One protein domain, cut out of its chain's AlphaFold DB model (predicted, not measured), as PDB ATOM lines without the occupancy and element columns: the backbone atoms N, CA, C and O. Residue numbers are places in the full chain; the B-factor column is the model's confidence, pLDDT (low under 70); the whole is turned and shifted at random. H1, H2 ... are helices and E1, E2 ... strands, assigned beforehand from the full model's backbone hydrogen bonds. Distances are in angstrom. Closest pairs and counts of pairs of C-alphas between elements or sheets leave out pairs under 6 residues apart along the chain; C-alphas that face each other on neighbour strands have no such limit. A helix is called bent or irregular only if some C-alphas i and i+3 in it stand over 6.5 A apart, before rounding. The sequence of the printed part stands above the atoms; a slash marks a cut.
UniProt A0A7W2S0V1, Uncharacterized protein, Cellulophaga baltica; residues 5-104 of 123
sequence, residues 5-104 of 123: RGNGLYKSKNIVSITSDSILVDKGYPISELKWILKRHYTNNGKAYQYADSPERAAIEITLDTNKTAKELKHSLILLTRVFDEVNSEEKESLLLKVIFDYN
ATOM      1  N   ARG A   5      58.867 143.395  34.861       64.31
ATOM      2  CA  ARG A   5      59.248 142.215  35.653       64.31
ATOM      3  C   ARG A   5      58.011 141.377  35.983       64.31
ATOM      4  O   ARG A   5      56.879 141.860  35.895       64.31
ATOM      5  N   GLY A   6      58.230 140.105  36.324       58.47
ATOM      6  CA  GLY A   6      57.154 139.155  36.630       58.47
ATOM      7  C   GLY A   6      56.203 138.947  35.449       58.47
ATOM      8  O   GLY A   6      55.000 139.122  35.596       58.47
ATOM      9  N   ASN A   7      56.743 138.658  34.261       63.72
ATOM     10  CA  ASN A   7      55.980 138.415  33.026       63.72
ATOM     11  C   ASN A   7      55.065 139.579  32.587       63.72
ATOM     12  O   ASN A   7      54.011 139.351  32.001       63.72
ATOM     13  N   GLY A   8      55.443 140.831  32.861       65.81
ATOM     14  CA  GLY A   8      54.645 141.998  32.460       65.81
ATOM     15  C   GLY A   8      53.746 142.571  33.555       65.81
ATOM     16  O   GLY A   8      53.159 143.631  33.352       65.81
ATOM     17  N   LEU A   9      53.662 141.919  34.720       68.62
ATOM     18  CA  LEU A   9      52.786 142.336  35.819       68.62
ATOM     19  C   LEU A   9      53.273 143.611  36.520       68.62
ATOM     20  O   LEU A   9      52.462 144.430  36.956       68.62
ATOM     21  N   TYR A  10      54.589 143.812  36.600       72.25
ATOM     22  CA  TYR A  10      55.178 144.952  37.295       72.25
ATOM     23  C   TYR A  10      56.057 145.774  36.359       72.25
ATOM     24  O   TYR A  10      56.959 145.253  35.709       72.25
ATOM     25  N   LYS A  11      55.848 147.095  36.327       82.69
ATOM     26  CA  LYS A  11      56.842 148.013  35.750       82.69
ATOM     27  C   LYS A  11      58.081 147.989  36.644       82.69
ATOM     28  O   LYS A  11      57.919 148.080  37.856       82.69
ATOM     29  N   SER A  12      59.290 147.941  36.083       82.44
ATOM     30  CA  SER A  12      60.521 147.854  36.889       82.44
ATOM     31  C   SER A  12      60.644 148.960  37.938       82.44
ATOM     32  O   SER A  12      61.042 148.672  39.053       82.44
ATOM     33  N   LYS A  13      60.206 150.190  37.636       86.75
ATOM     34  CA  LYS A  13      60.204 151.304  38.603       86.75
ATOM     35  C   LYS A  13      59.348 151.074  39.855       86.75
ATOM     36  O   LYS A  13      59.524 151.745  40.859       86.75
ATOM     37  N   ASN A  14      58.391 150.153  39.789       91.00
ATOM     38  CA  ASN A  14      57.533 149.825  40.920       91.00
ATOM     39  C   ASN A  14      58.206 148.840  41.888       91.00
ATOM     40  O   ASN A  14      57.650 148.566  42.948       91.00
ATOM     41  N   ILE A  15      59.376 148.309  41.527       91.44
ATOM     42  CA  ILE A  15      60.122 147.333  42.311       91.44
ATOM     43  C   ILE A  15      61.415 147.979  42.798       91.44
ATOM     44  O   ILE A  15      62.194 148.493  41.999       91.44
ATOM     45  N   VAL A  16      61.652 147.908  44.104       93.69
ATOM     46  CA  VAL A  16      62.981 148.126  44.685       93.69
ATOM     47  C   VAL A  16      63.547 146.762  45.041       93.69
ATOM     48  O   VAL A  16      62.945 146.041  45.834       93.69
ATOM     49  N   SER A  17      64.685 146.401  44.453       92.38
ATOM     50  CA  SER A  17      65.350 145.138  44.775       92.38
ATOM     51  C   SER A  17      66.334 145.331  45.928       92.38
ATOM     52  O   SER A  17      67.035 146.341  45.991       92.38
ATOM     53  N   ILE A  18      66.400 144.370  46.842       93.31
ATOM     54  CA  ILE A  18      67.329 144.351  47.972       93.31
ATOM     55  C   ILE A  18      68.135 143.053  47.980       93.31
ATOM     56  O   ILE A  18      67.608 141.963  47.739       93.31
ATOM     57  N   THR A  19      69.424 143.178  48.284       88.75
ATOM     58  CA  THR A  19      70.306 142.070  48.666       88.75
ATOM     59  C   THR A  19      70.537 142.117  50.180       88.75
ATOM     60  O   THR A  19      69.890 142.866  50.911       88.75
ATOM     61  N   SER A  20      71.454 141.298  50.698       84.81
ATOM     62  CA  SER A  20      71.802 141.326  52.130       84.81
ATOM     63  C   SER A  20      72.500 142.613  52.572       84.81
ATOM     64  O   SER A  20      72.461 142.956  53.746       84.81
ATOM     65  N   ASP A  21      73.155 143.298  51.644       88.00
ATOM     66  CA  ASP A  21      74.113 144.374  51.885       88.00
ATOM     67  C   ASP A  21      73.797 145.650  51.096       88.00
ATOM     68  O   ASP A  21      74.259 146.733  51.463       88.00
ATOM     69  N   SER A  22      72.964 145.552  50.060       91.69
ATOM     70  CA  SER A  22      72.679 146.661  49.158       91.69
ATOM     71  C   SER A  22      71.212 146.741  48.747       91.69
ATOM     72  O   SER A  22      70.446 145.780  48.840       91.69
ATOM     73  N   ILE A  23      70.835 147.918  48.270       93.62
ATOM     74  CA  ILE A  23      69.543 148.232  47.681       93.62
ATOM     75  C   ILE A  23      69.808 148.636  46.237       93.62
ATOM     76  O   ILE A  23      70.553 149.580  45.972       93.62
ATOM     77  N   LEU A  24      69.195 147.930  45.299       89.94
ATOM     78  CA  LEU A  24      69.396 148.097  43.867       89.94
ATOM     79  C   LEU A  24      68.295 148.999  43.300       89.94
ATOM     80  O   LEU A  24      67.311 148.545  42.719       89.94
ATOM     81  N   VAL A  25      68.462 150.305  43.498       87.50
ATOM     82  CA  VAL A  25      67.639 151.354  42.882       87.50
ATOM     83  C   VAL A  25      68.525 152.547  42.533       87.50
ATOM     84  O   VAL A  25      69.432 152.877  43.295       87.50
ATOM     85  N   ASP A  26      68.269 153.201  41.395       84.12
ATOM     86  CA  ASP A  26      69.064 154.341  40.907       84.12
ATOM     87  C   ASP A  26      70.571 154.004  40.819       84.12
ATOM     88  O   ASP A  26      70.954 153.205  39.962       84.12
ATOM     89  N   LYS A  27      71.415 154.557  41.701       86.00
ATOM     90  CA  LYS A  27      72.873 154.327  41.733       86.00
ATOM     91  C   LYS A  27      73.307 153.173  42.642       86.00
ATOM     92  O   LYS A  27      74.496 152.875  42.713       86.00
ATOM     93  N   GLY A  28      72.358 152.534  43.321       91.12
ATOM     94  CA  GLY A  28      72.636 151.596  44.399       91.12
ATOM     95  C   GLY A  28      72.886 152.313  45.726       91.12
ATOM     96  O   GLY A  28      73.484 153.388  45.766       91.12
ATOM     97  N   TYR A  29      72.410 151.715  46.814       94.88
ATOM     98  CA  TYR A  29      72.525 152.258  48.170       94.88
ATOM     99  C   TYR A  29      72.909 151.150  49.158       94.88
ATOM    100  O   TYR A  29      72.573 149.986  48.922       94.88
ATOM    101  N   PRO A  30      73.598 151.464  50.269       95.44
ATOM    102  CA  PRO A  30      73.859 150.483  51.318       95.44
ATOM    103  C   PRO A  30      72.561 150.082  52.027       95.44
ATOM    104  O   PRO A  30      71.632 150.879  52.154       95.44
ATOM    105  N   ILE A  31      72.489 148.862  52.563       94.75
ATOM    106  CA  ILE A  31      71.273 148.385  53.248       94.75
ATOM    107  C   ILE A  31      70.889 149.225  54.483       94.75
ATOM    108  O   ILE A  31      69.720 149.282  54.855       94.75
ATOM    109  N   SER A  32      71.841 149.943  55.088       95.50
ATOM    110  CA  SER A  32      71.586 150.892  56.183       95.50
ATOM    111  C   SER A  32      70.636 152.029  55.796       95.50
ATOM    112  O   SER A  32      70.037 152.666  56.657       95.50
ATOM    113  N   GLU A  33      70.487 152.287  54.500       96.38
ATOM    114  CA  GLU A  33      69.647 153.341  53.943       96.38
ATOM    115  C   GLU A  33      68.216 152.879  53.615       96.38
ATOM    116  O   GLU A  33      67.401 153.653  53.110       96.38
ATOM    117  N   LEU A  34      67.865 151.636  53.967       96.81
ATOM    118  CA  LEU A  34      66.585 151.025  53.604       96.81
ATOM    119  C   LEU A  34      65.373 151.853  54.037       96.81
ATOM    120  O   LEU A  34      64.421 151.966  53.272       96.81
ATOM    121  N   LYS A  35      65.411 152.485  55.216       96.81
ATOM    122  CA  LYS A  35      64.268 153.247  55.741       96.81
ATOM    123  C   LYS A  35      63.855 154.393  54.829       96.81
ATOM    124  O   LYS A  35      62.695 154.484  54.429       96.81
ATOM    125  N   TRP A  36      64.793 155.276  54.497       95.38
ATOM    126  CA  TRP A  36      64.462 156.449  53.697       95.38
ATOM    127  C   TRP A  36      64.157 156.060  52.247       95.38
ATOM    128  O   TRP A  36      63.286 156.677  51.631       95.38
ATOM    129  N   ILE A  37      64.800 155.005  51.725       96.44
ATOM    130  CA  ILE A  37      64.483 154.453  50.405       96.44
ATOM    131  C   ILE A  37      63.057 153.901  50.375       96.44
ATOM    132  O   ILE A  37      62.309 154.255  49.467       96.44
ATOM    133  N   LEU A  38      62.650 153.086  51.356       96.06
ATOM    134  CA  LEU A  38      61.283 152.564  51.434       96.06
ATOM    135  C   LEU A  38      60.276 153.703  51.555       96.06
ATOM    136  O   LEU A  38      59.331 153.756  50.770       96.06
ATOM    137  N   LYS A  39      60.514 154.665  52.452       95.62
ATOM    138  CA  LYS A  39      59.646 155.839  52.590       95.62
ATOM    139  C   LYS A  39      59.485 156.572  51.264       95.62
ATOM    140  O   LYS A  39      58.365 156.846  50.837       95.62
ATOM    141  N   ARG A  40      60.593 156.843  50.572       94.88
ATOM    142  CA  ARG A  40      60.576 157.494  49.260       94.88
ATOM    143  C   ARG A  40      59.839 156.657  48.222       94.88
ATOM    144  O   ARG A  40      59.089 157.226  47.443       94.88
ATOM    145  N   HIS A  41      60.028 155.341  48.216       95.19
ATOM    146  CA  HIS A  41      59.400 154.434  47.259       95.19
ATOM    147  C   HIS A  41      57.878 154.425  47.380       95.19
ATOM    148  O   HIS A  41      57.186 154.585  46.376       95.19
ATOM    149  N   TYR A  42      57.361 154.311  48.604       95.31
ATOM    150  CA  TYR A  42      55.922 154.287  48.864       95.31
ATOM    151  C   TYR A  42      55.263 155.666  48.698       95.31
ATOM    152  O   TYR A  42      54.138 155.741  48.221       95.31
ATOM    153  N   THR A  43      55.962 156.764  49.004       93.81
ATOM    154  CA  THR A  43      55.389 158.131  48.972       93.81
ATOM    155  C   THR A  43      55.725 158.933  47.707       93.81
ATOM    156  O   THR A  43      55.396 160.121  47.601       93.81
ATOM    157  N   ASN A  44      56.370 158.307  46.716       93.31
ATOM    158  CA  ASN A  44      56.859 158.977  45.511       93.31
ATOM    159  C   ASN A  44      55.749 159.643  44.682       93.31
ATOM    160  O   ASN A  44      55.980 160.711  44.111       93.31
ATOM    161  N   ASN A  45      54.564 159.027  44.604       88.19
ATOM    162  CA  ASN A  45      53.407 159.538  43.855       88.19
ATOM    163  C   ASN A  45      53.748 159.946  42.404       88.19
ATOM    164  O   ASN A  45      53.309 160.983  41.908       88.19
ATOM    165  N   GLY A  46      54.619 159.172  41.744       85.81
ATOM    166  CA  GLY A  46      55.031 159.384  40.351       85.81
ATOM    167  C   GLY A  46      56.034 160.520  40.103       85.81
ATOM    168  O   GLY A  46      56.344 160.795  38.945       85.81
ATOM    169  N   LYS A  47      56.573 161.172  41.145       89.75
ATOM    170  CA  LYS A  47      57.501 162.315  41.002       89.75
ATOM    171  C   LYS A  47      58.857 161.921  40.421       89.75
ATOM    172  O   LYS A  47      59.359 162.575  39.513       89.75
ATOM    173  N   ALA A  48      59.468 160.870  40.960       89.88
ATOM    174  CA  ALA A  48      60.728 160.327  40.473       89.88
ATOM    175  C   ALA A  48      60.475 159.023  39.713       89.88
ATOM    176  O   ALA A  48      59.833 158.101  40.216       89.88
ATOM    177  N   TYR A  49      61.007 158.947  38.493       87.62
ATOM    178  CA  TYR A  49      60.732 157.864  37.544       87.62
ATOM    179  C   TYR A  49      61.252 156.490  37.990       87.62
ATOM    180  O   TYR A  49      60.819 155.478  37.445       87.62
ATOM    181  N   GLN A  50      62.190 156.462  38.941       87.88
ATOM    182  CA  GLN A  50      62.816 155.251  39.480       87.88
ATOM    183  C   GLN A  50      62.045 154.594  40.634       87.88
ATOM    184  O   GLN A  50      62.445 153.524  41.076       87.88
ATOM    185  N   TYR A  51      60.968 155.217  41.116       91.62
ATOM    186  CA  TYR A  51      60.151 154.703  42.215       91.62
ATOM    187  C   TYR A  51      58.699 154.495  41.776       91.62
ATOM    188  O   TYR A  51      58.286 154.927  40.691       91.62
ATOM    189  N   ALA A  52      57.915 153.836  42.631       91.12
ATOM    190  CA  ALA A  52      56.528 153.510  42.335       91.12
ATOM    191  C   ALA A  52      55.665 154.761  42.098       91.12
ATOM    192  O   ALA A  52      55.880 155.830  42.671       91.12
ATOM    193  N   ASP A  53      54.656 154.619  41.237       89.50
ATOM    194  CA  ASP A  53      53.686 155.696  40.993       89.50
ATOM    195  C   ASP A  53      52.706 155.871  42.156       89.50
ATOM    196  O   ASP A  53      52.150 156.951  42.316       89.50
ATOM    197  N   SER A  54      52.488 154.820  42.946       91.88
ATOM    198  CA  SER A  54      51.605 154.832  44.108       91.88
ATOM    199  C   SER A  54      51.961 153.698  45.080       91.88
ATOM    200  O   SER A  54      52.578 152.708  44.650       91.88
ATOM    201  N   PRO A  55      51.558 153.795  46.362       92.62
ATOM    202  CA  PRO A  55      51.782 152.750  47.361       92.62
ATOM    203  C   PRO A  55      51.277 151.368  46.934       92.62
ATOM    204  O   PRO A  55      51.944 150.357  47.142       92.62
ATOM    205  N   GLU A  56      50.125 151.305  46.267       92.44
ATOM    206  CA  GLU A  56      49.489 150.047  45.857       92.44
ATOM    207  C   GLU A  56      50.273 149.357  44.745       92.44
ATOM    208  O   GLU A  56      50.108 148.161  44.511       92.44
ATOM    209  N   ARG A  57      51.116 150.090  44.020       91.50
ATOM    210  CA  ARG A  57      51.949 149.530  42.955       91.50
ATOM    211  C   ARG A  57      53.324 149.129  43.459       91.50
ATOM    212  O   ARG A  57      53.974 148.352  42.768       91.50
ATOM    213  N   ALA A  58      53.747 149.634  44.616       94.12
ATOM    214  CA  ALA A  58      55.054 149.364  45.183       94.12
ATOM    215  C   ALA A  58      55.208 147.885  45.570       94.12
ATOM    216  O   ALA A  58      54.340 147.280  46.203       94.12
ATOM    217  N   ALA A  59      56.339 147.312  45.180       94.31
ATOM    218  CA  ALA A  59      56.791 145.999  45.600       94.31
ATOM    219  C   ALA A  59      58.282 146.046  45.933       94.31
ATOM    220  O   ALA A  59      59.023 146.892  45.420       94.31
ATOM    221  N   ILE A  60      58.704 145.124  46.788       95.12
ATOM    222  CA  ILE A  60      60.096 144.911  47.165       95.12
ATOM    223  C   ILE A  60      60.511 143.539  46.654       95.12
ATOM    224  O   ILE A  60      59.827 142.545  46.893       95.12
ATOM    225  N   GLU A  61      61.619 143.480  45.933       92.94
ATOM    226  CA  GLU A  61      62.203 142.225  45.471       92.94
ATOM    227  C   GLU A  61      63.365 141.849  46.387       92.94
ATOM    228  O   GLU A  61      64.246 142.664  46.639       92.94
ATOM    229  N   ILE A  62      63.383 140.620  46.890       92.25
ATOM    230  CA  ILE A  62      64.540 140.054  47.578       92.25
ATOM    231  C   ILE A  62      65.290 139.203  46.567       92.25
ATOM    232  O   ILE A  62      64.793 138.161  46.129       92.25
ATOM    233  N   THR A  63      66.489 139.654  46.206       87.25
ATOM    234  CA  THR A  63      67.363 138.912  45.303       87.25
ATOM    235  C   THR A  63      68.065 137.801  46.076       87.25
ATOM    236  O   THR A  63      68.896 138.047  46.953       87.25
ATOM    237  N   LEU A  64      67.725 136.562  45.738       84.88
ATOM    238  CA  LEU A  64      68.333 135.355  46.269       84.88
ATOM    239  C   LEU A  64      69.654 135.098  45.539       84.88
ATOM    240  O   LEU A  64      69.685 134.843  44.332       84.88
ATOM    241  N   ASP A  65      70.745 135.169  46.290       79.81
ATOM    242  CA  ASP A  65      72.069 134.750  45.845       79.81
ATOM    243  C   ASP A  65      72.268 133.279  46.220       79.81
ATOM    244  O   ASP A  65      72.137 132.905  47.386       79.81
ATOM    245  N   THR A  66      72.580 132.437  45.234       78.31
ATOM    246  CA  THR A  66      72.800 130.997  45.436       78.31
ATOM    247  C   THR A  66      74.022 130.698  46.299       78.31
ATOM    248  O   THR A  66      74.133 129.595  46.826       78.31
ATOM    249  N   ASN A  67      74.927 131.665  46.463       81.81
ATOM    250  CA  ASN A  67      76.082 131.550  47.350       81.81
ATOM    251  C   ASN A  67      75.760 131.937  48.801       81.81
ATOM    252  O   ASN A  67      76.603 131.757  49.679       81.81
ATOM    253  N   LYS A  68      74.562 132.475  49.062       79.75
ATOM    254  CA  LYS A  68      74.141 132.912  50.393       79.75
ATOM    255  C   LYS A  68      73.329 131.850  51.118       79.75
ATOM    256  O   LYS A  68      72.666 130.990  50.543       79.75
ATOM    257  N   THR A  69      73.388 131.926  52.436       84.88
ATOM    258  CA  THR A  69      72.764 130.984  53.360       84.88
ATOM    259  C   THR A  69      71.329 131.382  53.702       84.88
ATOM    260  O   THR A  69      70.944 132.553  53.675       84.88
ATOM    261  N   ALA A  70      70.535 130.414  54.171       87.25
ATOM    262  CA  ALA A  70      69.205 130.682  54.728       87.25
ATOM    263  C   ALA A  70      69.231 131.682  55.907       87.25
ATOM    264  O   ALA A  70      68.251 132.385  56.156       87.25
ATOM    265  N   LYS A  71      70.360 131.776  56.627       90.38
ATOM    266  CA  LYS A  71      70.558 132.737  57.721       90.38
ATOM    267  C   LYS A  71      70.573 134.177  57.207       90.38
ATOM    268  O   LYS A  71      69.966 135.042  57.836       90.38
ATOM    269  N   GLU A  72      71.228 134.426  56.079       88.25
ATOM    270  CA  GLU A  72      71.278 135.752  55.457       88.25
ATOM    271  C   GLU A  72      69.914 136.152  54.900       88.25
ATOM    272  O   GLU A  72      69.466 137.268  55.152       88.25
ATOM    273  N   LEU A  73      69.197 135.225  54.256       89.38
ATOM    274  CA  LEU A  73      67.820 135.468  53.816       89.38
ATOM    275  C   LEU A  73      66.907 135.835  54.994       89.38
ATOM    276  O   LEU A  73      66.171 136.820  54.934       89.38
ATOM    277  N   LYS A  74      66.981 135.073  56.093       92.56
ATOM    278  CA  LYS A  74      66.228 135.372  57.318       92.56
ATOM    279  C   LYS A  74      66.565 136.764  57.852       92.56
ATOM    280  O   LYS A  74      65.661 137.481  58.273       92.56
ATOM    281  N   HIS A  75      67.841 137.143  57.844       92.38
ATOM    282  CA  HIS A  75      68.269 138.466  58.287       92.38
ATOM    283  C   HIS A  75      67.674 139.579  57.413       92.38
ATOM    284  O   HIS A  75      67.084 140.512  57.955       92.38
ATOM    285  N   SER A  76      67.742 139.442  56.085       92.44
ATOM    286  CA  SER A  76      67.143 140.390  55.136       92.44
ATOM    287  C   SER A  76      65.632 140.529  55.321       92.44
ATOM    288  O   SER A  76      65.126 141.645  55.318       92.44
ATOM    289  N   LEU A  77      64.914 139.421  55.534       94.56
ATOM    290  CA  LEU A  77      63.470 139.444  55.783       94.56
ATOM    291  C   LEU A  77      63.125 140.177  57.082       94.56
ATOM    292  O   LEU A  77      62.258 141.042  57.067       94.56
ATOM    293  N   ILE A  78      63.825 139.880  58.184       96.38
ATOM    294  CA  ILE A  78      63.604 140.552  59.475       96.38
ATOM    295  C   ILE A  78      63.887 142.052  59.364       96.38
ATOM    296  O   ILE A  78      63.140 142.861  59.914       96.38
ATOM    297  N   LEU A  79      64.973 142.422  58.684       96.19
ATOM    298  CA  LEU A  79      65.321 143.820  58.469       96.19
ATOM    299  C   LEU A  79      64.241 144.526  57.646       96.19
ATOM    300  O   LEU A  79      63.757 145.574  58.065       96.19
ATOM    301  N   LEU A  80      63.826 143.932  56.523       97.00
ATOM    302  CA  LEU A  80      62.780 144.477  55.664       97.00
ATOM    303  C   LEU A  80      61.479 144.696  56.435       97.00
ATOM    304  O   LEU A  80      60.936 145.794  56.377       97.00
ATOM    305  N   THR A  81      60.987 143.690  57.163       97.50
ATOM    306  CA  THR A  81      59.713 143.814  57.884       97.50
ATOM    307  C   THR A  81      59.792 144.858  58.990       97.50
ATOM    308  O   THR A  81      58.890 145.675  59.098       97.50
ATOM    309  N   ARG A  82      60.891 144.910  59.755       97.94
ATOM    310  CA  ARG A  82      61.069 145.924  60.809       97.94
ATOM    311  C   ARG A  82      61.077 147.340  60.252       97.94
ATOM    312  O   ARG A  82      60.377 148.207  60.758       97.94
ATOM    313  N   VAL A  83      61.863 147.570  59.202       97.75
ATOM    314  CA  VAL A  83      61.956 148.893  58.581       97.75
ATOM    315  C   VAL A  83      60.635 149.267  57.906       97.75
ATOM    316  O   VAL A  83      60.234 150.426  57.951       97.75
ATOM    317  N   PHE A  84      59.940 148.299  57.307       97.62
ATOM    318  CA  PHE A  84      58.608 148.519  56.757       97.62
ATOM    319  C   PHE A  84      57.604 148.910  57.844       97.62
ATOM    320  O   PHE A  84      56.873 149.870  57.637       97.62
ATOM    321  N   ASP A  85      57.597 148.233  58.995       97.62
ATOM    322  CA  ASP A  85      56.707 148.565  60.113       97.62
ATOM    323  C   ASP A  85      56.952 149.994  60.614       97.62
ATOM    324  O   ASP A  85      55.999 150.741  60.839       97.62
ATOM    325  N   GLU A  86      58.220 150.412  60.717       97.31
ATOM    326  CA  GLU A  86      58.569 151.797  61.044       97.31
ATOM    327  C   GLU A  86      58.008 152.786  60.018       97.31
ATOM    328  O   GLU A  86      57.348 153.749  60.399       97.31
ATOM    329  N   VAL A  87      58.235 152.551  58.721       96.81
ATOM    330  CA  VAL A  87      57.720 153.428  57.656       96.81
ATOM    331  C   VAL A  87      56.192 153.458  57.667       96.81
ATOM    332  O   VAL A  87      55.611 154.533  57.620       96.81
ATOM    333  N   ASN A  88      55.539 152.304  57.787       96.75
ATOM    334  CA  ASN A  88      54.083 152.192  57.813       96.75
ATOM    335  C   ASN A  88      53.470 152.930  59.013       96.75
ATOM    336  O   ASN A  88      52.414 153.533  58.882       96.75
ATOM    337  N   SER A  89      54.146 152.932  60.167       96.25
ATOM    338  CA  SER A  89      53.696 153.669  61.356       96.25
ATOM    339  C   SER A  89      53.751 155.194  61.208       96.25
ATOM    340  O   SER A  89      53.052 155.905  61.927       96.25
ATOM    341  N   GLU A  90      54.577 155.701  60.287       94.38
ATOM    342  CA  GLU A  90      54.696 157.132  59.991       94.38
ATOM    343  C   GLU A  90      53.640 157.609  58.976       94.38
ATOM    344  O   GLU A  90      53.428 158.817  58.834       94.38
ATOM    345  N   GLU A  91      52.969 156.685  58.282       92.00
ATOM    346  CA  GLU A  91      51.972 156.989  57.261       92.00
ATOM    347  C   GLU A  91      50.544 156.963  57.829       92.00
ATOM    348  O   GLU A  91      50.215 156.234  58.763       92.00
ATOM    349  N   LYS A  92      49.662 157.792  57.259       86.38
ATOM    350  CA  LYS A  92      48.257 157.882  57.706       86.38
ATOM    351  C   LYS A  92      47.418 156.687  57.267       86.38
ATOM    352  O   LYS A  92      46.435 156.349  57.921       86.38
ATOM    353  N   GLU A  93      47.774 156.108  56.129       87.31
ATOM    354  CA  GLU A  93      47.089 154.972  55.528       87.31
ATOM    355  C   GLU A  93      47.966 153.733  55.659       87.31
ATOM    356  O   GLU A  93      49.188 153.814  55.539       87.31
ATOM    357  N   SER A  94      47.336 152.579  55.887       92.19
ATOM    358  CA  SER A  94      48.069 151.321  55.981       92.19
ATOM    359  C   SER A  94      48.648 150.952  54.617       92.19
ATOM    360  O   SER A  94      47.917 150.642  53.675       92.19
ATOM    361  N   LEU A  95      49.971 150.919  54.534       95.38
ATOM    362  CA  LEU A  95      50.709 150.393  53.397       95.38
ATOM    363  C   LEU A  95      50.602 148.862  53.346       95.38
ATOM    364  O   LEU A  95      50.406 148.188  54.360       95.38
ATOM    365  N   LEU A  96      50.800 148.299  52.152       95.44
ATOM    366  CA  LEU A  96      50.890 146.856  51.934       95.44
ATOM    367  C   LEU A  96      52.310 146.468  51.509       95.44
ATOM    368  O   LEU A  96      52.821 146.940  50.488       95.44
ATOM    369  N   LEU A  97      52.933 145.558  52.257       96.56
ATOM    370  CA  LEU A  97      54.224 144.986  51.889       96.56
ATOM    371  C   LEU A  97      54.029 143.856  50.870       96.56
ATOM    372  O   LEU A  97      53.550 142.774  51.203       96.56
ATOM    373  N   LYS A  98      54.426 144.102  49.618       95.50
ATOM    374  CA  LYS A  98      54.462 143.087  48.557       95.50
ATOM    375  C   LYS A  98      55.897 142.631  48.362       95.50
ATOM    376  O   LYS A  98      56.734 143.440  47.966       95.50
ATOM    377  N   VAL A  99      56.164 141.356  48.625       94.38
ATOM    378  CA  VAL A  99      57.505 140.773  48.495       94.38
ATOM    379  C   VAL A  99      57.550 139.839  47.294       94.38
ATOM    380  O   VAL A  99      56.714 138.947  47.159       94.38
ATOM    381  N   ILE A 100      58.537 140.048  46.431       90.69
ATOM    382  CA  ILE A 100      58.854 139.192  45.290       90.69
ATOM    383  C   ILE A 100      60.192 138.524  45.587       90.69
ATOM    384  O   ILE A 100      61.126 139.179  46.042       90.69
ATOM    385  N   PHE A 101      60.298 137.230  45.319       88.62
ATOM    386  CA  PHE A 101      61.580 136.534  45.353       88.62
ATOM    387  C   PHE A 101      62.050 136.326  43.925       88.62
ATOM    388  O   PHE A 101      61.311 135.774  43.107       88.62
ATOM    389  N   ASP A 102      63.272 136.758  43.640       85.06
ATOM    390  CA  ASP A 102      63.930 136.477  42.370       85.06
ATOM    391  C   ASP A 102      65.310 135.894  42.643       85.06
ATOM    392  O   ASP A 102      65.981 136.272  43.602       85.06
ATOM    393  N   TYR A 103      65.732 134.961  41.802       79.19
ATOM    394  CA  TYR A 103      67.101 134.472  41.846       79.19
ATOM    395  C   TYR A 103      67.940 135.372  40.960       79.19
ATOM    396  O   TYR A 103      67.531 135.697  39.843       79.19
ATOM    397  N   ASN A 104      69.153 135.702  41.399       67.50
ATOM    398  CA  ASN A 104      70.160 136.170  40.456       67.50
ATOM    399  C   ASN A 104      70.481 135.004  39.513       67.50
ATOM    400  O   ASN A 104      71.355 134.182  39.779       67.50
TER     401      ASN A 104
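AT A GLANCE: This is residues 5 to 104 of the 123 residues of an uncharacterized protein of Cellulophaga baltica (UniProt A0A7W2S0V1). A small twisted sheet, order E2 E1 E3 E4 and mixed, has two helices over one face, making two layers; the long H2 runs along E3, and H1 is over E1. The 100 printed residues hold E1, E2, H1, E3, H2, E4 in that order, class mixed, helices and strands. The whole is compact: radius of gyration of the C-alphas 12.9 A, spans 37 by 30 by 23 A.

HOW THE PARTS SIT: E1, residues 15 to 18, and E2, residues 22 to 24, form an antiparallel hairpin, N 24 and O 17 2.8 A apart. H1, residues 31 to 43, is irregular, C-alphas 32 and 35 being 7.7 A apart; 7 of 9 O i to N i+4 pairs are within hydrogen-bond range. E3, residues 59 to 64, is parallel to E1, N 18 and O 61 2.8 A apart. In H2, residues 70 to 90, every such pair is within range. H1 touches H2 with residues 34 to 39 alone, closest C-alphas Lys 35 and Val 83, 5.7 A, at a steep tilt of 44 degrees, the same way. E4, residues 99 to 103, is parallel to E3, N 62 and O 100 2.8 A apart; E3, H2 and E4 form a strand-helix-strand unit, parallel neighbour strands with a helix between, its crossover right-handed.

IN THESE COORDINATES: E1 begins at C-alpha 15 (60.122, 147.333, 42.311). H1 is 19.1 A long, E3 15.7 A and H2 30.6 A. E4 ends at C-alpha 103 (67.101, 134.472, 41.846).

THE WHOLE: The printed part has no cut. The link from H1 to E3 is long, 15 residues. The C-alphas farthest apart, Asn 67 and Lys 92, are 39.7 A apart. The model's pLDDT is under 70 at residues 5 to 9 and 104.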